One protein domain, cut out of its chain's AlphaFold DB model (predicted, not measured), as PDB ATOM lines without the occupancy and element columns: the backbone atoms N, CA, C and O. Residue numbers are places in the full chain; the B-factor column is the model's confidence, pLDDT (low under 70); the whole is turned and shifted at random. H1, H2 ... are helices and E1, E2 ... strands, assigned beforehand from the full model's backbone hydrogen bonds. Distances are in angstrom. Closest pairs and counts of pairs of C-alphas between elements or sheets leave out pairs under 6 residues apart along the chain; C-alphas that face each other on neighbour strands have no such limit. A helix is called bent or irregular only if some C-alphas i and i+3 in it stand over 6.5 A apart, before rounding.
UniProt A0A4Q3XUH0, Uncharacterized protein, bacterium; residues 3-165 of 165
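This is residues 3 to 165 of the 165 residues of an uncharacterized protein of bacterium (UniProt A0A4Q3XUH0). One very long helix, H1, makes the length of an L-shaped model: its residues 3 to 32 stick out free, while H4 folds back beside its later part. H3 stands crosswise at that end and pairs partly with H2 in a helical hairpin, and the small hairpin of E1 and E2 sits in the corner. The 163 printed residues hold four named helices and two strands, in the order H1, E1, E2, H2, H3, H4; the two-stranded sheet is antiparallel and the class is mostly helix. The whole is extended, with a radius of gyration of the C-alphas of 27.7 A and spans of 102 by 48 by 18 A.

H1, residues 3 to 61, touches H4, residues 141 to 162, with its residues 36 to 58 alone, at a shallow tilt of 21 degrees, opposite ways; the closest C-alphas are those of Ala 54 and Glu 146, 5.3 A. E1, residues 69 to 74, and E2, residues 83 to 88, form a hairpin, with N 72 and O 85 within hydrogen-bond range at 2.9 A. H2, residues 89 to 106, and H3, residues 118 to 139, touch as a helical hairpin at 14 degrees, a shallow tilt, closest at the C-alphas of Asn 94 and Ala 118, 5.1 A. H3 and H4 touch only at the corner, closest at the C-alphas of Ala 137 and Met 143, 5.5 A. H1 and H3 only just touch, with 3 pairs of C-alphas within 8 A, the closest Tyr 58 and Ile 136 at 6.9 A, about perpendicular at 85 degrees. Every O i to N i+4 pair is within hydrogen-bond range in H2 and H4, against 54 of 55 in H1 and 16 of 18 in H3.

H1 is 87.5 A long from C-alpha 3 at (87.795, -1.909, 77.772); E1 measures 14.9 A, E2 16.2 A, H2 26.0 A and H3 31.3 A. H3 has a kink of 36 degrees near residue 125 and is only just irregular, with C-alphas 124 and 127 6.8 A apart. H4 is 31.6 A long and ends at C-alpha 162 (37.777, 4.076, 60.461).

The C-alphas farthest apart, of Gly 3 and Ser 111, are 102.2 A apart. The printed part has no cut, and the link from H2 to H3 is long. Confidence is under 70 at residues 3 to 25, 28, 111 to 115 and 165.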
ATOM      1  N   GLY A   3      88.958  -2.741  78.119       50.38
ATOM      2  CA  GLY A   3      87.795  -1.909  77.772       50.38
ATOM      3  C   GLY A   3      87.172  -2.214  76.403       50.38
ATOM      4  O   GLY A   3      85.955  -2.167  76.259       50.38
ATOM      5  N   ALA A   4      87.978  -2.605  75.412       56.84
ATOM      6  CA  ALA A   4      87.501  -2.834  74.042       56.84
ATOM      7  C   ALA A   4      86.625  -4.095  73.895       56.84
ATOM      8  O   ALA A   4      85.718  -4.130  73.068       56.84
ATOM      9  N   ARG A   5      86.857  -5.126  74.723       56.88
ATOM     10  CA  ARG A   5      86.075  -6.375  74.696       56.88
ATOM     11  C   ARG A   5      84.716  -6.226  75.387       56.88
ATOM     12  O   ARG A   5      83.738  -6.784  74.900       56.88
ATOM     13  N   LEU A   6      84.641  -5.429  76.459       57.41
ATOM     14  CA  LEU A   6      83.375  -5.117  77.135       57.41
ATOM     15  C   LEU A   6      82.445  -4.276  76.249       57.41
ATOM     16  O   LEU A   6      81.252  -4.557  76.174       57.41
ATOM     17  N   ALA A   7      82.992  -3.281  75.545       58.19
ATOM     18  CA  ALA A   7      82.214  -2.416  74.659       58.19
ATOM     19  C   ALA A   7      81.592  -3.191  73.482       58.19
ATOM     20  O   ALA A   7      80.426  -2.992  73.155       58.19
ATOM     21  N   CYS A   8      82.336  -4.130  72.887       60.25
ATOM     22  CA  CYS A   8      81.851  -4.931  71.763       60.25
ATOM     23  C   CYS A   8      80.729  -5.904  72.182       60.25
ATOM     24  O   CYS A   8      79.722  -6.031  71.490       60.25
ATOM     25  N   ALA A   9      80.850  -6.531  73.360       65.06
ATOM     26  CA  ALA A   9      79.823  -7.431  73.894       65.06
ATOM     27  C   ALA A   9      78.504  -6.704  74.230       65.06
ATOM     28  O   ALA A   9      77.423  -7.230  73.965       65.06
ATOM     29  N   LEU A  10      78.583  -5.475  74.755       62.53
ATOM     30  CA  LEU A  10      77.412  -4.634  75.034       62.53
ATOM     31  C   LEU A  10      76.682  -4.194  73.755       62.53
ATOM     32  O   LEU A  10      75.452  -4.181  73.728       62.53
ATOM     33  N   VAL A  11      77.418  -3.891  72.680       66.62
ATOM     34  CA  VAL A  11      76.836  -3.504  71.381       66.62
ATOM     35  C   VAL A  11      76.129  -4.685  70.704       66.62
ATOM     36  O   VAL A  11      75.015  -4.525  70.205       66.62
ATOM     37  N   VAL A  12      76.718  -5.885  70.734       68.88
ATOM     38  CA  VAL A  12      76.104  -7.095  70.154       68.88
ATOM     39  C   VAL A  12      74.815  -7.479  70.890       68.88
ATOM     40  O   VAL A  12      73.813  -7.808  70.251       68.88
ATOM     41  N   LEU A  13      74.801  -7.378  72.223       67.12
ATOM     42  CA  LEU A  13      73.611  -7.663  73.026       67.12
ATOM     43  C   LEU A  13      72.479  -6.658  72.736       67.12
ATOM     44  O   LEU A  13      71.334  -7.062  72.542       67.12
ATOM     45  N   ALA A  14      72.797  -5.363  72.616       64.06
ATOM     46  CA  ALA A  14      71.817  -4.326  72.284       64.06
ATOM     47  C   ALA A  14      71.174  -4.527  70.895       64.06
ATOM     48  O   ALA A  14      69.957  -4.373  70.760       64.06
ATOM     49  N   LEU A  15      71.950  -4.930  69.879       64.44
ATOM     50  CA  LEU A  15      71.419  -5.232  68.540       64.44
ATOM     51  C   LEU A  15      70.492  -6.462  68.529       64.44
ATOM     52  O   LEU A  15      69.460  -6.448  67.851       64.44
ATOM     53  N   ALA A  16      70.823  -7.508  69.291       65.69
ATOM     54  CA  ALA A  16      70.000  -8.716  69.389       65.69
ATOM     55  C   ALA A  16      68.647  -8.443  70.074       65.69
ATOM     56  O   ALA A  16      67.601  -8.894  69.600       65.69
ATOM     57  N   LEU A  17      68.644  -7.643  71.147       65.75
ATOM     58  CA  LEU A  17      67.425  -7.201  71.837       65.75
ATOM     59  C   LEU A  17      66.542  -6.306  70.953       65.75
ATOM     60  O   LEU A  17      65.317  -6.437  70.988       65.75
ATOM     61  N   ALA A  18      67.140  -5.435  70.137       66.44
ATOM     62  CA  ALA A  18      66.405  -4.596  69.191       66.44
ATOM     63  C   ALA A  18      65.732  -5.427  68.081       66.44
ATOM     64  O   ALA A  18      64.550  -5.223  67.803       66.44
ATOM     65  N   SER A  19      66.440  -6.410  67.508       67.00
ATOM     66  CA  SER A  19      65.875  -7.312  66.487       67.00
ATOM     67  C   SER A  19      64.754  -8.197  67.036       67.00
ATOM     68  O   SER A  19      63.703  -8.315  66.410       67.00
ATOM     69  N   GLY A  20      64.929  -8.773  68.231       64.81
ATOM     70  CA  GLY A  20      63.887  -9.583  68.872       64.81
ATOM     71  C   GLY A  20      62.635  -8.774  69.227       64.81
ATOM     72  O   GLY A  20      61.516  -9.280  69.135       64.81
ATOM     73  N   ARG A  21      62.799  -7.493  69.585       66.81
ATOM     74  CA  ARG A  21      61.674  -6.592  69.860       66.81
ATOM     75  C   ARG A  21      60.936  -6.187  68.584       66.81
ATOM     76  O   ARG A  21      59.712  -6.213  68.601       66.81
ATOM     77  N   ALA A  22      61.655  -5.899  67.499       67.94
ATOM     78  CA  ALA A  22      61.070  -5.580  66.195       67.94
ATOM     79  C   ALA A  22      60.281  -6.762  65.594       67.94
ATOM     80  O   ALA A  22      59.173  -6.578  65.093       67.94
ATOM     81  N   ALA A  23      60.812  -7.985  65.702       68.62
ATOM     82  CA  ALA A  23      60.120  -9.193  65.254       68.62
ATOM     83  C   ALA A  23      58.826  -9.441  66.049       68.62
ATOM     84  O   ALA A  23      57.774  -9.687  65.467       68.62
ATOM     85  N   ARG A  24      58.874  -9.286  67.380       65.25
ATOM     86  CA  ARG A  24      57.700  -9.462  68.246       65.25
ATOM     87  C   ARG A  24      56.635  -8.385  68.020       65.25
ATOM     88  O   ARG A  24      55.450  -8.688  68.082       65.25
ATOM     89  N   THR A  25      57.025  -7.138  67.745       69.25
ATOM     90  CA  THR A  25      56.060  -6.085  67.385       69.25
ATOM     91  C   THR A  25      55.403  -6.351  66.036       69.25
ATOM     92  O   THR A  25      54.192  -6.178  65.931       69.25
ATOM     93  N   ALA A  26      56.163  -6.826  65.043       70.50
ATOM     94  CA  ALA A  26      55.632  -7.161  63.722       70.50
ATOM     95  C   ALA A  26      54.626  -8.324  63.783       70.50
ATOM     96  O   ALA A  26      53.556  -8.245  63.187       70.50
ATOM     97  N   GLU A  27      54.921  -9.365  64.565       72.69
ATOM     98  CA  GLU A  27      54.012 -10.501  64.765       72.69
ATOM     99  C   GLU A  27      52.700 -10.076  65.447       72.69
ATOM    100  O   GLU A  27      51.608 -10.437  65.004       72.69
ATOM    101  N   MET A  28      52.774  -9.256  66.502       63.22
ATOM    102  CA  MET A  28      51.573  -8.764  67.185       63.22
ATOM    103  C   MET A  28      50.737  -7.839  66.294       63.22
ATOM    104  O   MET A  28      49.508  -7.913  66.318       63.22
ATOM    105  N   GLU A  29      51.383  -6.991  65.495       74.12
ATOM    106  CA  GLU A  29      50.708  -6.143  64.514       74.12
ATOM    107  C   GLU A  29      49.986  -6.984  63.450       74.12
ATOM    108  O   GLU A  29      48.805  -6.748  63.183       74.12
ATOM    109  N   GLU A  30      50.633  -8.024  62.915       74.19
ATOM    110  CA  GLU A  30      50.032  -8.943  61.943       74.19
ATOM    111  C   GLU A  30      48.794  -9.659  62.509       74.19
ATOM    112  O   GLU A  30      47.747  -9.696  61.854       74.19
ATOM    113  N   VAL A  31      48.869 -10.177  63.742       78.62
ATOM    114  CA  VAL A  31      47.728 -10.822  64.421       78.62
ATOM    115  C   VAL A  31      46.577  -9.833  64.625       78.62
ATOM    116  O   VAL A  31      45.416 -10.165  64.367       78.62
ATOM    117  N   VAL A  32      46.876  -8.593  65.031       77.56
ATOM    118  CA  VAL A  32      45.865  -7.538  65.200       77.56
ATOM    119  C   VAL A  32      45.209  -7.173  63.865       77.56
ATOM    120  O   VAL A  32      43.992  -6.961  63.829       77.56
ATOM    121  N   ILE A  33      45.971  -7.122  62.766       76.38
ATOM    122  CA  ILE A  33      45.447  -6.850  61.421       76.38
ATOM    123  C   ILE A  33      44.555  -8.003  60.949       76.38
ATOM    124  O   ILE A  33      43.409  -7.749  60.573       76.38
ATOM    125  N   LYS A  34      45.021  -9.258  61.014       79.81
ATOM    126  CA  LYS A  34      44.236 -10.435  60.594       79.81
ATOM    127  C   LYS A  34      42.925 -10.546  61.370       79.81
ATOM    128  O   LYS A  34      41.858 -10.550  60.758       79.81
ATOM    129  N   GLY A  35      42.981 -10.467  62.701       79.88
ATOM    130  CA  GLY A  35      41.780 -10.508  63.541       79.88
ATOM    131  C   GLY A  35      40.840  -9.309  63.338       79.88
ATOM    132  O   GLY A  35      39.666  -9.359  63.713       79.88
ATOM    133  N   ARG A  36      41.311  -8.196  62.764       85.25
ATOM    134  CA  ARG A  36      40.456  -7.067  62.354       85.25
ATOM    135  C   ARG A  36      39.816  -7.303  60.986       85.25
ATOM    136  O   ARG A  36      38.651  -6.953  60.810       85.25
ATOM    137  N   LEU A  37      40.553  -7.875  60.033       85.12
ATOM    138  CA  LEU A  37      40.048  -8.209  58.698       85.12
ATOM    139  C   LEU A  37      38.947  -9.268  58.765       85.12
ATOM    140  O   LEU A  37      37.913  -9.096  58.124       85.12
ATOM    141  N   GLU A  38      39.126 -10.295  59.594       89.69
ATOM    142  CA  GLU A  38      38.099 -11.308  59.860       89.69
ATOM    143  C   GLU A  38      36.818 -10.661  60.396       89.69
ATOM    144  O   GLU A  38      35.740 -10.863  59.848       89.69
ATOM    145  N   ARG A  39      36.936  -9.766  61.385       91.38
ATOM    146  CA  ARG A  39      35.785  -9.021  61.922       91.38
ATOM    147  C   ARG A  39      35.080  -8.150  60.879       91.38
ATOM    148  O   ARG A  39      33.859  -8.048  60.908       91.38
ATOM    149  N   LEU A  40      35.816  -7.527  59.956       92.94
ATOM    150  CA  LEU A  40      35.213  -6.776  58.848       92.94
ATOM    151  C   LEU A  40      34.457  -7.692  57.878       92.94
ATOM    152  O   LEU A  40      33.395  -7.304  57.393       92.94
ATOM    153  N   ALA A  41      34.998  -8.875  57.582       92.31
ATOM    154  CA  ALA A  41      34.346  -9.853  56.717       92.31
ATOM    155  C   ALA A  41      33.055 -10.388  57.353       92.31
ATOM    156  O   ALA A  41      32.025 -10.436  56.684       92.31
ATOM    157  N   GLU A  42      33.082 -10.703  58.647       95.25
ATOM    158  CA  GLU A  42      31.899 -11.153  59.387       95.25
ATOM    159  C   GLU A  42      30.827 -10.062  59.486       95.25
ATOM    160  O   GLU A  42      29.657 -10.326  59.220       95.25
ATOM    161  N   LEU A  43      31.210  -8.809  59.758       95.25
ATOM    162  CA  LEU A  43      30.265  -7.689  59.731       95.25
ATOM    163  C   LEU A  43      29.639  -7.498  58.349       95.25
ATOM    164  O   LEU A  43      28.452  -7.204  58.262       95.25
ATOM    165  N   ARG A  44      30.405  -7.685  57.268       94.06
ATOM    166  CA  ARG A  44      29.864  -7.606  55.908       94.06
ATOM    167  C   ARG A  44      28.815  -8.690  55.657       94.06
ATOM    168  O   ARG A  44      27.722  -8.353  55.231       94.06
ATOM    169  N   LYS A  45      29.108  -9.949  56.001       95.62
ATOM    170  CA  LYS A  45      28.134 -11.049  55.892       95.62
ATOM    171  C   LYS A  45      26.878 -10.785  56.721       95.62
ATOM    172  O   LYS A  45      25.776 -11.062  56.267       95.62
ATOM    173  N   ALA A  46      27.040 -10.244  57.928       96.06
ATOM    174  CA  ALA A  46      25.913  -9.902  58.788       96.06
ATOM    175  C   ALA A  46      25.050  -8.783  58.183       96.06
ATOM    176  O   ALA A  46      23.826  -8.873  58.241       96.06
ATOM    177  N   ILE A  47      25.670  -7.760  57.578       96.00
ATOM    178  CA  ILE A  47      24.955  -6.706  56.840       96.00
ATOM    179  C   ILE A  47      24.186  -7.311  55.668       96.00
ATOM    180  O   ILE A  47      23.003  -7.015  55.537       96.00
ATOM    181  N   ASP A  48      24.830  -8.159  54.863       96.00
ATOM    182  CA  ASP A  48      24.194  -8.808  53.712       96.00
ATOM    183  C   ASP A  48      22.982  -9.643  54.173       96.00
ATOM    184  O   ASP A  48      21.891  -9.517  53.628       96.00
ATOM    185  N   ALA A  49      23.124 -10.409  55.260       96.44
ATOM    186  CA  ALA A  49      22.033 -11.205  55.819       96.44
ATOM    187  C   ALA A  49      20.896 -10.353  56.413       96.44
ATOM    188  O   ALA A  49      19.734 -10.749  56.345       96.44
ATOM    189  N   ALA A  50      21.204  -9.216  57.044       96.00
ATOM    190  CA  ALA A  50      20.188  -8.292  57.556       96.00
ATOM    191  C   ALA A  50      19.446  -7.580  56.418       96.00
ATOM    192  O   ALA A  50      18.234  -7.399  56.477       96.00
ATOM    193  N   GLU A  51      20.168  -7.217  55.361       95.56
ATOM    194  CA  GLU A  51      19.587  -6.663  54.147       95.56
ATOM    195  C   GLU A  51      18.642  -7.664  53.464       95.56
ATOM    196  O   GLU A  51      17.525  -7.285  53.116       95.56
ATOM    197  N   ASP A  52      19.024  -8.940  53.383       96.94
ATOM    198  CA  ASP A  52      18.177  -9.997  52.819       96.94
ATOM    199  C   ASP A  52      16.878 -10.189  53.594       96.94
ATOM    200  O   ASP A  52      15.816 -10.318  52.991       96.94
ATOM    201  N   ARG A  53      16.928 -10.160  54.930       97.19
ATOM    202  CA  ARG A  53      15.710 -10.260  55.746       97.19
ATOM    203  C   ARG A  53      14.813  -9.037  55.591       97.19
ATOM    204  O   ARG A  53      13.598  -9.197  55.484       97.19
ATOM    205  N   ALA A  54      15.395  -7.838  55.536       96.31
ATOM    206  CA  ALA A  54      14.639  -6.609  55.317       96.31
ATOM    207  C   ALA A  54      13.933  -6.620  53.952       96.31
ATOM    208  O   ALA A  54      12.745  -6.317  53.872       96.31
ATOM    209  N   TYR A  55      14.628  -7.006  52.877       96.81
ATOM    210  CA  TYR A  55      14.020  -7.060  51.547       96.81
ATOM    211  C   TYR A  55      13.066  -8.238  51.370       96.81
ATOM    212  O   TYR A  55      12.036  -8.059  50.735       96.81
ATOM    213  N   ALA A  56      13.323  -9.392  51.987       97.06
ATOM    214  CA  ALA A  56      12.349 -10.481  52.021       97.06
ATOM    215  C   ALA A  56      11.047 -10.030  52.694       97.06
ATOM    216  O   ALA A  56       9.970 -10.219  52.137       97.06
ATOM    217  N   ARG A  57      11.143  -9.352  53.846       96.75
ATOM    218  CA  ARG A  57       9.972  -8.808  54.543       96.75
ATOM    219  C   ARG A  57       9.253  -7.737  53.726       96.75
ATOM    220  O   ARG A  57       8.028  -7.714  53.696       96.75
ATOM    221  N   TYR A  58       9.998  -6.857  53.068       97.44
ATOM    222  CA  TYR A  58       9.424  -5.875  52.157       97.44
ATOM    223  C   TYR A  58       8.673  -6.550  50.999       97.44
ATOM    224  O   TYR A  58       7.515  -6.216  50.781       97.44
ATOM    225  N   ASN A  59       9.283  -7.527  50.322       97.56
ATOM    226  CA  ASN A  59       8.670  -8.253  49.206       97.56
ATOM    227  C   ASN A  59       7.431  -9.055  49.651       97.56
ATOM    228  O   ASN A  59       6.465  -9.134  48.911       97.56
ATOM    229  N   GLU A  60       7.417  -9.610  50.871       97.00
ATOM    230  CA  GLU A  60       6.232 -10.279  51.444       97.00
ATOM    231  C   GLU A  60       5.025  -9.338  51.600       97.00
ATOM    232  O   GLU A  60       3.881  -9.789  51.551       97.00
ATOM    233  N   LEU A  61       5.277  -8.054  51.871       96.94
ATOM    234  CA  LEU A  61       4.249  -7.055  52.186       96.94
ATOM    235  C   LEU A  61       3.888  -6.168  50.992       96.94
ATOM    236  O   LEU A  61       2.830  -5.541  50.985       96.94
ATOM    237  N   ASN A  62       4.784  -6.074  50.019       95.75
ATOM    238  CA  ASN A  62       4.578  -5.346  48.786       95.75
ATOM    239  C   ASN A  62       3.643  -6.142  47.865       95.75
ATOM    240  O   ASN A  62       3.824  -7.332  47.653       95.75
ATOM    241  N   ASP A  63       2.635  -5.471  47.317       94.50
ATOM    242  CA  ASP A  63       1.583  -6.083  46.496       94.50
ATOM    243  C   ASP A  63       1.872  -6.048  44.987       94.50
ATOM    244  O   ASP A  63       1.062  -6.505  44.183       94.50
ATOM    245  N   ASP A  64       3.003  -5.464  44.598       95.38
ATOM    246  CA  ASP A  64       3.365  -5.201  43.211       95.38
ATOM    247  C   ASP A  64       4.750  -5.770  42.918       95.38
ATOM    248  O   ASP A  64       5.761  -5.101  43.149       95.38
ATOM    249  N   ASP A  65       4.780  -6.993  42.386       94.88
ATOM    250  CA  ASP A  65       5.995  -7.761  42.103       94.88
ATOM    251  C   ASP A  65       7.051  -6.970  41.315       94.88
ATOM    252  O   ASP A  65       8.245  -7.230  41.457       94.88
ATOM    253  N   ALA A  66       6.661  -5.979  40.500       92.56
ATOM    254  CA  ALA A  66       7.612  -5.145  39.760       92.56
ATOM    255  C   ALA A  66       8.566  -4.373  40.690       92.56
ATOM    256  O   ALA A  66       9.679  -4.016  40.293       92.56
ATOM    257  N   TYR A  67       8.142  -4.117  41.927       95.69
ATOM    258  CA  TYR A  67       8.922  -3.434  42.953       95.69
ATOM    259  C   TYR A  67       9.663  -4.374  43.898       95.69
ATOM    260  O   TYR A  67      10.439  -3.875  44.712       95.69
ATOM    261  N   ASP A  68       9.507  -5.693  43.764       97.06
ATOM    262  CA  ASP A  68      10.265  -6.651  44.566       97.06
ATOM    263  C   ASP A  68      11.760  -6.444  44.381       97.06
ATOM    264  O   ASP A  68      12.250  -6.347  43.255       97.06
ATOM    265  N   ILE A  69      12.491  -6.410  45.490       95.88
ATOM    266  CA  ILE A  69      13.935  -6.218  45.501       95.88
ATOM    267  C   ILE A  69      14.628  -7.574  45.473       95.88
ATOM    268  O   ILE A  69      14.409  -8.417  46.345       95.88
ATOM    269  N   GLU A  70      15.524  -7.749  44.505       94.81
ATOM    270  CA  GLU A  70      16.383  -8.919  44.386       94.81
ATOM    271  C   GLU A  70      17.849  -8.525  44.554       94.81
ATOM    272  O   GLU A  70      18.347  -7.596  43.914       94.81
ATOM    273  N   CYS A  71      18.554  -9.254  45.417       94.62
ATOM    274  CA  CYS A  71      19.984  -9.090  45.635       94.62
ATOM    275  C   CYS A  71      20.767 -10.157  44.872       94.62
ATOM    276  O   CYS A  71      20.609 -11.350  45.118       94.62
ATOM    277  N   THR A  72      21.657  -9.729  43.979       91.94
ATOM    278  CA  THR A  72      22.496 -10.628  43.178       91.94
ATOM    279  C   THR A  72      23.961 -10.215  43.219       91.94
ATOM    280  O   THR A  72      24.301  -9.031  43.298       91.94
ATOM    281  N   ASP A  73      24.852 -11.203  43.141       91.44
ATOM    282  CA  ASP A  73      26.275 -10.965  42.925       91.44
ATOM    283  C   ASP A  73      26.547 -10.894  41.423       91.44
ATOM    284  O   ASP A  73      26.459 -11.891  40.706       91.44
ATOM    285  N   ARG A  74      26.895  -9.704  40.930       88.88
ATOM    286  CA  ARG A  74      27.207  -9.491  39.512       88.88
ATOM    287  C   ARG A  74      28.427  -8.608  39.326       88.88
ATOM    288  O   ARG A  74      28.749  -7.760  40.156       88.88
ATOM    289  N   ALA A  75      29.121  -8.801  38.212       88.94
ATOM    290  CA  ALA A  75      30.149  -7.878  37.756       88.94
ATOM    291  C   ALA A  75      29.498  -6.874  36.788       88.94
ATOM    292  O   ALA A  75      28.972  -7.298  35.757       88.94
ATOM    293  N   PRO A  76      29.496  -5.560  37.088       80.56
ATOM    294  CA  PRO A  76      28.990  -4.567  36.148       80.56
ATOM    295  C   PRO A  76      29.736  -4.639  34.817       80.56
ATOM    296  O   PRO A  76      30.942  -4.899  34.797       80.56
ATOM    297  N   THR A  77      29.050  -4.329  33.716       79.75
ATOM    298  CA  THR A  77      29.654  -4.287  32.379       79.75
ATOM    299  C   THR A  77      30.943  -3.461  32.384       79.75
ATOM    300  O   THR A  77      30.982  -2.339  32.889       79.75
ATOM    301  N   GLY A  78      32.022  -4.036  31.847       81.56
ATOM    302  CA  GLY A  78      33.346  -3.406  31.826       81.56
ATOM    303  C   GLY A  78      34.160  -3.551  33.120       81.56
ATOM    304  O   GLY A  78      35.284  -3.055  33.179       81.56
ATOM    305  N   ARG A  79      33.657  -4.252  34.145       83.81
ATOM    306  CA  ARG A  79      34.421  -4.619  35.349       83.81
ATOM    307  C   ARG A  79      34.524  -6.139  35.487       83.81
ATOM    308  O   ARG A  79      33.618  -6.868  35.114       83.81
ATOM    309  N   ARG A  80      35.640  -6.615  36.052       86.12
ATOM    310  CA  ARG A  80      35.863  -8.043  36.379       86.12
ATOM    311  C   ARG A  80      35.576  -8.389  37.840       86.12
ATOM    312  O   ARG A  80      35.550  -9.559  38.194       86.12
ATOM    313  N   LEU A  81      35.417  -7.377  38.689       88.06
ATOM    314  CA  LEU A  81      35.144  -7.564  40.107       88.06
ATOM    315  C   LEU A  81      33.636  -7.683  40.313       88.06
ATOM    316  O   LEU A  81      32.885  -6.810  39.875       88.06
ATOM    317  N   THR A  82      33.225  -8.755  40.983       89.06
ATOM    318  CA  THR A  82      31.844  -8.969  41.406       89.06
ATOM    319  C   THR A  82      31.523  -8.083  42.606       89.06
ATOM    320  O   THR A  82      32.345  -7.890  43.507       89.06
ATOM    321  N   GLY A  83      30.321  -7.526  42.609       88.94
ATOM    322  CA  GLY A  83      29.731  -6.848  43.753       88.94
ATOM    323  C   GLY A  83      28.314  -7.354  43.977       88.94
ATOM    324  O   GLY A  83      27.674  -7.818  43.034       88.94
ATOM    325  N   ARG A  84      27.839  -7.242  45.216       91.81
ATOM    326  CA  ARG A  84      26.436  -7.463  45.559       91.81
ATOM    327  C   ARG A  84      25.634  -6.224  45.174       91.81
ATOM    328  O   ARG A  84      26.018  -5.112  45.547       91.81
ATOM    329  N   TYR A  85      24.551  -6.414  44.435       90.19
ATOM    330  CA  TYR A  85      23.630  -5.360  44.024       90.19
ATOM    331  C   TYR A  85      22.210  -5.795  44.342       90.19
ATOM    332  O   TYR A  85      21.797  -6.866  43.910       90.19
ATOM    333  N   CYS A  86      21.484  -4.952  45.067       93.12
ATOM    334  CA  CYS A  86      20.068  -5.141  45.335       93.12
ATOM    335  C   CYS A  86      19.284  -4.121  44.520       93.12
ATOM    336  O   CYS A  86      19.473  -2.913  44.692       93.12
ATOM    337  N   GLU A  87      18.459  -4.600  43.600       92.44
ATOM    338  CA  GLU A  87      17.667  -3.758  42.710       92.44
ATOM    339  C   GLU A  87      16.244  -4.306  42.578       92.44
ATOM    340  O   GLU A  87      16.046  -5.516  42.672       92.44
ATOM    341  N   PRO A  88      15.240  -3.432  42.406       94.50
ATOM    342  CA  PRO A  88      13.879  -3.880  42.169       94.50
ATOM    343  C   PRO A  88      13.741  -4.493  40.767       94.50
ATOM    344  O   PRO A  88      14.421  -4.045  39.833       94.50
ATOM    345  N   LYS A  89      12.841  -5.468  40.591       92.62
ATOM    346  CA  LYS A  89      12.654  -6.206  39.323       92.62
ATOM    347  C   LYS A  89      12.451  -5.292  38.113       92.62
ATOM    348  O   LYS A  89      13.065  -5.520  37.069       92.62
ATOM    349  N   TYR A  90      11.719  -4.184  38.273       88.94
ATOM    350  CA  TYR A  90      11.499  -3.223  37.189       88.94
ATOM    351  C   TYR A  90      12.808  -2.681  36.588       88.94
ATOM    352  O   TYR A  90      12.847  -2.306  35.420       88.94
ATOM    353  N   VAL A  91      13.907  -2.622  37.352       87.62
ATOM    354  CA  VAL A  91      15.209  -2.158  36.844       87.62
ATOM    355  C   VAL A  91      15.829  -3.173  35.895       87.62
ATOM    356  O   VAL A  91      16.338  -2.779  34.841       87.62
ATOM    357  N   ALA A  92      15.753  -4.461  36.228       80.81
ATOM    358  CA  ALA A  92      16.196  -5.530  35.342       80.81
ATOM    359  C   ALA A  92      15.337  -5.568  34.066       80.81
ATOM    360  O   ALA A  92      15.872  -5.613  32.953       80.81
ATOM    361  N   ASP A  93      14.017  -5.435  34.216       82.50
ATOM    362  CA  ASP A  93      13.072  -5.410  33.097       82.50
ATOM    363  C   ASP A  93      13.313  -4.230  32.154       82.50
ATOM    364  O   ASP A  93      13.291  -4.391  30.932       82.50
ATOM    365  N   ASN A  94      13.630  -3.053  32.696       80.75
ATOM    366  CA  ASN A  94      13.968  -1.875  31.899       80.75
ATOM    367  C   ASN A  94      15.220  -2.089  31.038       80.75
ATOM    368  O   ASN A  94      15.249  -1.655  29.885       80.75
ATOM    369  N   GLY A  95      16.241  -2.771  31.571       75.00
ATOM    370  CA  GLY A  95      17.438  -3.135  30.808       75.00
ATOM    371  C   GLY A  95      17.127  -4.112  29.671       75.00
ATOM    372  O   GLY A  95      17.571  -3.912  28.537       75.00
ATOM    373  N   ASN A  96      16.304  -5.127  29.944       75.00
ATOM    374  CA  ASN A  96      15.843  -6.082  28.934       75.00
ATOM    375  C   ASN A  96      15.010  -5.395  27.841       75.00
ATOM    376  O   ASN A  96      15.188  -5.672  26.653       75.00
ATOM    377  N   LEU A  97      14.135  -4.465  28.228       75.31
ATOM    378  CA  LEU A  97      13.314  -3.686  27.307       75.31
ATOM    379  C   LEU A  97      14.166  -2.777  26.411       75.31
ATOM    380  O   LEU A  97      13.911  -2.691  25.209       75.31
ATOM    381  N   GLU A  98      15.180  -2.109  26.966       76.12
ATOM    382  CA  GLU A  98      16.119  -1.296  26.184       76.12
ATOM    383  C   GLU A  98      16.868  -2.154  25.153       76.12
ATOM    384  O   GLU A  98      16.904  -1.801  23.971       76.12
ATOM    385  N   ALA A  99      17.386  -3.316  25.567       74.38
ATOM    386  CA  ALA A  99      18.060  -4.255  24.672       74.38
ATOM    387  C   ALA A  99      17.138  -4.730  23.536       74.38
ATOM    388  O   ALA A  99      17.529  -4.689  22.370       74.38
ATOM    389  N   GLN A 100      15.889  -5.100  23.844       78.12
ATOM    390  CA  GLN A 100      14.903  -5.513  22.838       78.12
ATOM    391  C   GLN A 100      14.581  -4.392  21.840       78.12
ATOM    392  O   GLN A 100      14.532  -4.629  20.633       78.12
ATOM    393  N   LYS A 101      14.393  -3.155  22.319       79.88
ATOM    394  CA  LYS A 101      14.155  -1.987  21.453       79.88
ATOM    395  C   LYS A 101      15.327  -1.750  20.497       79.88
ATOM    396  O   LYS A 101      15.097  -1.507  19.312       79.88
ATOM    397  N   LEU A 102      16.563  -1.860  20.989       79.69
ATOM    398  CA  LEU A 102      17.771  -1.770  20.165       79.69
ATOM    399  C   LEU A 102      17.827  -2.891  19.120       79.69
ATOM    400  O   LEU A 102      18.083  -2.612  17.949       79.69
ATOM    401  N   THR A 103      17.527  -4.135  19.506       78.75
ATOM    402  CA  THR A 103      17.456  -5.267  18.572       78.75
ATOM    403  C   THR A 103      16.429  -5.024  17.469       78.75
ATOM    404  O   THR A 103      16.770  -5.186  16.302       78.75
ATOM    405  N   ASN A 104      15.215  -4.573  17.802       80.88
ATOM    406  CA  ASN A 104      14.153  -4.302  16.822       80.88
ATOM    407  C   ASN A 104      14.553  -3.235  15.794       80.88
ATOM    408  O   ASN A 104      14.237  -3.352  14.609       80.88
ATOM    409  N   VAL A 105      15.286  -2.205  16.226       80.31
ATOM    410  CA  VAL A 105      15.855  -1.212  15.305       80.31
ATOM    411  C   VAL A 105      16.956  -1.825  14.439       80.31
ATOM    412  O   VAL A 105      16.954  -1.604  13.230       80.31
ATOM    413  N   ALA A 106      17.842  -2.644  15.009       80.00
ATOM    414  CA  ALA A 106      18.917  -3.298  14.263       80.00
ATOM    415  C   ALA A 106      18.407  -4.276  13.185       80.00
ATOM    416  O   ALA A 106      18.993  -4.348  12.108       80.00
ATOM    417  N   ILE A 107      17.309  -4.999  13.442       84.06
ATOM    418  CA  ILE A 107      16.707  -5.947  12.482       84.06
ATOM    419  C   ILE A 107      15.665  -5.304  11.548       84.06
ATOM    420  O   ILE A 107      14.995  -6.010  10.797       84.06
ATOM    421  N   GLY A 108      15.495  -3.978  11.597       77.81
ATOM    422  CA  GLY A 108      14.598  -3.242  10.701       77.81
ATOM    423  C   GLY A 108      13.098  -3.403  10.983       77.81
ATOM    424  O   GLY A 108      12.283  -3.018  10.150       77.81
ATOM    425  N   THR A 109      12.707  -3.934  12.146       79.81
ATOM    426  CA  THR A 109      11.294  -4.092  12.559       79.81
ATOM    427  C   THR A 109      10.777  -2.909  13.393       79.81
ATOM    428  O   THR A 109       9.606  -2.856  13.765       79.81
ATOM    429  N   GLY A 110      11.639  -1.934  13.694       72.06
ATOM    430  CA  GLY A 110      11.394  -0.862  14.660       72.06
ATOM    431  C   GLY A 110      10.702   0.404  14.144       72.06
ATOM    432  O   GLY A 110      11.068   1.489  14.594       72.06
ATOM    433  N   SER A 111       9.714   0.324  13.245       59.22
ATOM    434  CA  SER A 111       9.155   1.496  12.536       59.22
ATOM    435  C   SER A 111       8.563   2.618  13.419       59.22
ATOM    436  O   SER A 111       8.274   3.680  12.886       59.22
ATOM    437  N   ASN A 112       8.414   2.430  14.741       67.06
ATOM    438  CA  ASN A 112       7.981   3.457  15.709       67.06
ATOM    439  C   ASN A 112       8.628   3.307  17.110       67.06
ATOM    440  O   ASN A 112       7.986   3.552  18.135       67.06
ATOM    441  N   VAL A 113       9.888   2.863  17.203       68.75
ATOM    442  CA  VAL A 113      10.549   2.663  18.509       68.75
ATOM    443  C   VAL A 113      10.869   4.007  19.177       68.75
ATOM    444  O   VAL A 113      11.725   4.757  18.714       68.75
ATOM    445  N   ARG A 114      10.227   4.298  20.319       68.44
ATOM    446  CA  ARG A 114      10.695   5.341  21.249       68.44
ATOM    447  C   ARG A 114      11.797   4.777  22.141       68.44
ATOM    448  O   ARG A 114      11.534   3.942  23.018       68.44
ATOM    449  N   PHE A 115      13.014   5.262  21.922       67.81
ATOM    450  CA  PHE A 115      14.143   5.013  22.807       67.81
ATOM    451  C   PHE A 115      13.948   5.791  24.104       67.81
ATOM    452  O   PHE A 115      13.948   7.016  24.115       67.81
ATOM    453  N   GLN A 116      13.745   5.047  25.184       70.88
ATOM    454  CA  GLN A 116      13.923   5.529  26.545       70.88
ATOM    455  C   GLN A 116      15.082   4.721  27.099       70.88
ATOM    456  O   GLN A 116      15.088   3.497  26.953       70.88
ATOM    457  N   SER A 117      16.057   5.402  27.681       73.00
ATOM    458  CA  SER A 117      17.172   4.728  28.337       73.00
ATOM    459  C   SER A 117      16.668   3.976  29.571       73.00
ATOM    460  O   SER A 117      15.770   4.457  30.272       73.00
ATOM    461  N   ALA A 118      17.279   2.837  29.910       75.38
ATOM    462  CA  ALA A 118      16.981   2.132  31.158       75.38
ATOM    463  C   ALA A 118      17.166   3.046  32.377       75.38
ATOM    464  O   ALA A 118      16.476   2.894  33.380       75.38
ATOM    465  N   ARG A 119      18.044   4.052  32.272       77.62
ATOM    466  CA  ARG A 119      18.236   5.076  33.302       77.62
ATOM    467  C   ARG A 119      17.005   5.968  33.495       77.62
ATOM    468  O   ARG A 119      16.648   6.250  34.633       77.62
ATOM    469  N   GLU A 120      16.355   6.414  32.425       77.06
ATOM    470  CA  GLU A 120      15.117   7.204  32.527       77.06
ATOM    471  C   GLU A 120      13.983   6.380  33.137       77.06
ATOM    472  O   GLU A 120      13.296   6.850  34.043       77.06
ATOM    473  N   LEU A 121      13.835   5.130  32.695       78.81
ATOM    474  CA  LEU A 121      12.835   4.215  33.243       78.81
ATOM    475  C   LEU A 121      13.126   3.863  34.712       78.81
ATOM    476  O   LEU A 121      12.205   3.774  35.522       78.81
ATOM    477  N   HIS A 122      14.405   3.742  35.083       82.81
ATOM    478  CA  HIS A 122      14.827   3.553  36.469       82.81
ATOM    479  C   HIS A 122      14.335   4.694  37.371       82.81
ATOM    480  O   HIS A 122      13.740   4.439  38.418       82.81
ATOM    481  N   TYR A 123      14.544   5.949  36.953       80.56
ATOM    482  CA  TYR A 123      14.090   7.113  37.717       80.56
ATOM    483  C   TYR A 123      12.566   7.231  37.772       80.56
ATOM    484  O   TYR A 123      12.042   7.675  38.793       80.56
ATOM    485  N   ALA A 124      11.855   6.810  36.724       84.25
ATOM    486  CA  ALA A 124      10.394   6.812  36.717       84.25
ATOM    487  C   ALA A 124       9.805   5.896  37.809       84.25
ATOM    488  O   ALA A 124       8.847   6.282  38.473       84.25
ATOM    489  N   GLY A 125      10.408   4.723  38.038       86.88
ATOM    490  CA  GLY A 125       9.985   3.797  39.099       86.88
ATOM    491  C   GLY A 125      10.436   4.200  40.509       86.88
ATOM    492  O   GLY A 125       9.811   3.816  41.494       86.88
ATOM    493  N   LEU A 126      11.489   5.015  40.639       90.19
ATOM    494  CA  LEU A 126      12.118   5.292  41.936       90.19
ATOM    495  C   LEU A 126      11.155   5.910  42.961       90.19
ATOM    496  O   LEU A 126      11.189   5.543  44.134       90.19
ATOM    497  N   TYR A 127      10.285   6.826  42.530       89.94
ATOM    498  CA  TYR A 127       9.312   7.454  43.426       89.94
ATOM    499  C   TYR A 127       8.307   6.437  43.988       89.94
ATOM    500  O   TYR A 127       8.019   6.451  45.184       89.94
ATOM    501  N   GLY A 128       7.816   5.523  43.144       91.75
ATOM    502  CA  GLY A 128       6.904   4.456  43.561       91.75
ATOM    503  C   GLY A 128       7.556   3.520  44.575       91.75
ATOM    504  O   GLY A 128       6.978   3.257  45.629       91.75
ATOM    505  N   LEU A 129       8.801   3.109  44.309       94.19
ATOM    506  CA  LEU A 129       9.583   2.285  45.229       94.19
ATOM    507  C   LEU A 129       9.730   2.964  46.596       94.19
ATOM    508  O   LEU A 129       9.450   2.358  47.626       94.19
ATOM    509  N   GLN A 130      10.129   4.240  46.606       93.44
ATOM    510  CA  GLN A 130      10.324   5.005  47.839       93.44
ATOM    511  C   GLN A 130       9.047   5.091  48.677       93.44
ATOM    512  O   GLN A 130       9.103   4.896  49.890       93.44
ATOM    513  N   GLN A 131       7.902   5.360  48.044       94.44
ATOM    514  CA  GLN A 131       6.624   5.448  48.750       94.44
ATOM    515  C   GLN A 131       6.218   4.104  49.360       94.44
ATOM    516  O   GLN A 131       5.842   4.053  50.529       94.44
ATOM    517  N   ARG A 132       6.350   3.010  48.601       95.50
ATOM    518  CA  ARG A 132       6.023   1.653  49.067       95.50
ATOM    519  C   ARG A 132       6.916   1.228  50.228       95.50
ATOM    520  O   ARG A 132       6.413   0.816  51.271       95.50
ATOM    521  N   MET A 133       8.233   1.388  50.081       95.12
ATOM    522  CA  MET A 133       9.187   1.069  51.147       95.12
ATOM    523  C   MET A 133       8.901   1.871  52.415       95.12
ATOM    524  O   MET A 133       8.937   1.315  53.508       95.12
ATOM    525  N   ARG A 134       8.587   3.166  52.277       95.06
ATOM    526  CA  ARG A 134       8.240   4.020  53.413       95.06
ATOM    527  C   ARG A 134       6.958   3.560  54.099       95.06
ATOM    528  O   ARG A 134       6.962   3.404  55.312       95.06
ATOM    529  N   ALA A 135       5.893   3.316  53.337       96.00
ATOM    530  CA  ALA A 135       4.616   2.871  53.886       96.00
ATOM    531  C   ALA A 135       4.760   1.550  54.661       96.00
ATOM    532  O   ALA A 135       4.235   1.419  55.766       96.00
ATOM    533  N   ILE A 136       5.522   0.594  54.122       96.56
ATOM    534  CA  ILE A 136       5.796  -0.687  54.787       96.56
ATOM    535  C   ILE A 136       6.670  -0.487  56.033       96.56
ATOM    536  O   ILE A 136       6.352  -1.013  57.094       96.56
ATOM    537  N   ALA A 137       7.729   0.322  55.949       94.56
ATOM    538  CA  ALA A 137       8.587   0.614  57.097       94.56
ATOM    539  C   ALA A 137       7.848   1.345  58.234       94.56
ATOM    540  O   ALA A 137       8.156   1.145  59.404       94.56
ATOM    541  N   GLU A 138       6.866   2.190  57.917       94.81
ATOM    542  CA  GLU A 138       6.058   2.890  58.922       94.81
ATOM    543  C   GLU A 138       4.999   1.978  59.566       94.81
ATOM    544  O   GLU A 138       4.639   2.194  60.722       94.81
ATOM    545  N   SER A 139       4.518   0.956  58.850       95.62
ATOM    546  CA  SER A 139       3.381   0.127  59.278       95.62
ATOM    547  C   SER A 139       3.752  -1.232  59.873       95.62
ATOM    548  O   SER A 139       2.973  -1.760  60.665       95.62
ATOM    549  N   ASP A 140       4.912  -1.797  59.530       97.44
ATOM    550  CA  ASP A 140       5.306  -3.137  59.961       97.44
ATOM    551  C   ASP A 140       6.439  -3.112  61.007       97.44
ATOM    552  O   ASP A 140       7.576  -2.758  60.680       97.44
ATOM    553  N   PRO A 141       6.186  -3.543  62.259       96.88
ATOM    554  CA  PRO A 141       7.209  -3.561  63.306       96.88
ATOM    555  C   PRO A 141       8.413  -4.442  62.963       96.88
ATOM    556  O   PRO A 141       9.550  -4.081  63.256       96.88
ATOM    557  N   LYS A 142       8.190  -5.580  62.293       95.44
ATOM    558  CA  LYS A 142       9.281  -6.480  61.900       95.44
ATOM    559  C   LYS A 142      10.201  -5.814  60.873       95.44
ATOM    560  O   LYS A 142      11.417  -5.938  60.968       95.44
ATOM    561  N   MET A 143       9.645  -5.063  59.925       94.75
ATOM    562  CA  MET A 143      10.424  -4.259  58.986       94.75
ATOM    563  C   MET A 143      11.288  -3.228  59.719       94.75
ATOM    564  O   MET A 143      12.461  -3.060  59.389       94.75
ATOM    565  N   GLN A 144      10.741  -2.561  60.739       95.44
ATOM    566  CA  GLN A 144      11.490  -1.596  61.551       95.44
ATOM    567  C   GLN A 144      12.664  -2.254  62.281       95.44
ATOM    568  O   GLN A 144      13.769  -1.712  62.272       95.44
ATOM    569  N   GLU A 145      12.444  -3.432  62.868       95.12
ATOM    570  CA  GLU A 145      13.487  -4.210  63.543       95.12
ATOM    571  C   GLU A 145      14.623  -4.599  62.586       95.12
ATOM    572  O   GLU A 145      15.795  -4.382  62.900       95.12
ATOM    573  N   GLU A 146      14.299  -5.113  61.396       93.12
ATOM    574  CA  GLU A 146      15.312  -5.520  60.413       93.12
ATOM    575  C   GLU A 146      16.108  -4.322  59.870       93.12
ATOM    576  O   GLU A 146      17.330  -4.402  59.702       93.12
ATOM    577  N   LEU A 147      15.449  -3.178  59.654       93.62
ATOM    578  CA  LEU A 147      16.120  -1.938  59.254       93.62
ATOM    579  C   LEU A 147      17.045  -1.402  60.355       93.62
ATOM    580  O   LEU A 147      18.179  -1.015  60.061       93.62
ATOM    581  N   ALA A 148      16.599  -1.419  61.613       95.38
ATOM    582  CA  ALA A 148      17.407  -0.988  62.751       95.38
ATOM    583  C   ALA A 148      18.637  -1.889  62.950       95.38
ATOM    584  O   ALA A 148      19.743  -1.399  63.195       95.38
ATOM    585  N   GLU A 149      18.476  -3.205  62.793       95.44
ATOM    586  CA  GLU A 149      19.592  -4.148  62.878       95.44
ATOM    587  C   GLU A 149      20.613  -3.912  61.761       95.44
ATOM    588  O   GLU A 149      21.820  -3.828  62.018       95.44
ATOM    589  N   LYS A 150      20.143  -3.728  60.522       94.75
ATOM    590  CA  LYS A 150      21.004  -3.371  59.391       94.75
ATOM    591  C   LYS A 150      21.789  -2.089  59.674       94.75
ATOM    592  O   LYS A 150      23.001  -2.058  59.447       94.75
ATOM    593  N   GLU A 151      21.140  -1.044  60.183       95.56
ATOM    594  CA  GLU A 151      21.796   0.225  60.514       95.56
ATOM    595  C   GLU A 151      22.867   0.048  61.600       95.56
ATOM    596  O   GLU A 151      24.001   0.515  61.439       95.56
ATOM    597  N   ARG A 152      22.561  -0.705  62.664       96.88
ATOM    598  CA  ARG A 152      23.511  -1.030  63.739       96.88
ATOM    599  C   ARG A 152      24.758  -1.727  63.196       96.88
ATOM    600  O   ARG A 152      25.884  -1.350  63.539       96.88
ATOM    601  N   LEU A 153      24.575  -2.717  62.324       97.06
ATOM    602  CA  LEU A 153      25.671  -3.459  61.699       97.06
ATOM    603  C   LEU A 153      26.499  -2.573  60.760       97.06
ATOM    604  O   LEU A 153      27.732  -2.604  60.800       97.06
ATOM    605  N   GLN A 154      25.846  -1.728  59.957       94.50
ATOM    606  CA  GLN A 154      26.525  -0.760  59.094       94.50
ATOM    607  C   GLN A 154      27.355   0.241  59.897       94.50
ATOM    608  O   GLN A 154      28.473   0.582  59.494       94.50
ATOM    609  N   GLN A 155      26.842   0.701  61.036       96.19
ATOM    610  CA  GLN A 155      27.564   1.603  61.918       96.19
ATOM    611  C   GLN A 155      28.798   0.915  62.519       96.19
ATOM    612  O   GLN A 155      29.910   1.440  62.404       96.19
ATOM    613  N   ALA A 156      28.644  -0.308  63.036       94.25
ATOM    614  CA  ALA A 156      29.758  -1.109  63.543       94.25
ATOM    615  C   ALA A 156      30.843  -1.346  62.473       94.25
ATOM    616  O   ALA A 156      32.042  -1.223  62.749       94.25
ATOM    617  N   TYR A 157      30.434  -1.622  61.230       94.81
ATOM    618  CA  TYR A 157      31.341  -1.782  60.096       94.81
ATOM    619  C   TYR A 157      32.108  -0.494  59.774       94.81
ATOM    620  O   TYR A 157      33.333  -0.526  59.621       94.81
ATOM    621  N   LYS A 158      31.417   0.654  59.715       94.62
ATOM    622  CA  LYS A 158      32.040   1.969  59.480       94.62
ATOM    623  C   LYS A 158      33.051   2.313  60.571       94.62
ATOM    624  O   LYS A 158      34.143   2.792  60.261       94.62
ATOM    625  N   ASP A 159      32.728   2.043  61.829       93.75
ATOM    626  CA  ASP A 159      33.619   2.332  62.953       93.75
ATOM    627  C   ASP A 159      34.862   1.440  62.944       93.75
ATOM    628  O   ASP A 159      35.975   1.913  63.203       93.75
ATOM    629  N   LEU A 160      34.715   0.168  62.563       91.00
ATOM    630  CA  LEU A 160      35.852  -0.731  62.380       91.00
ATOM    631  C   LEU A 160      36.714  -0.338  61.168       91.00
ATOM    632  O   LEU A 160      37.943  -0.407  61.243       91.00
ATOM    633  N   GLN A 161      36.099   0.131  60.078       89.38
ATOM    634  CA  GLN A 161      36.815   0.669  58.919       89.38
ATOM    635  C   GLN A 161      37.608   1.934  59.252       89.38
ATOM    636  O   GLN A 161      38.732   2.076  58.776       89.38
ATOM    637  N   LYS A 162      37.059   2.858  60.051       89.69
ATOM    638  CA  LYS A 162      37.777   4.076  60.461       89.69
ATOM    639  C   LYS A 162      39.050   3.741  61.227       89.69
ATOM    640  O   LYS A 162      40.078   4.331  60.946       89.69
ATOM    641  N   LYS A 163      39.002   2.733  62.104       81.62
ATOM    642  CA  LYS A 163      40.172   2.235  62.846       81.62
ATOM    643  C   LYS A 163      41.245   1.589  61.955       81.62
ATOM    644  O   LYS A 163      42.328   1.294  62.448       81.62
ATOM    645  N   ARG A 164      40.937   1.292  60.683       75.12
ATOM    646  CA  ARG A 164      41.890   0.785  59.678       75.12
ATOM    647  C   ARG A 164      42.754   1.896  59.074       75.12
ATOM    648  O   ARG A 164      43.817   1.571  58.561       75.12
ATOM    649  N   LYS A 165      42.257   3.137  59.054       57.28
ATOM    650  CA  LYS A 165      43.010   4.310  58.595       57.28
ATOM    651  C   LYS A 165      43.871   4.842  59.731       57.28
ATOM    652  O   LYS A 165      44.937   5.389  59.397       57.28
TER     653      LYS A 165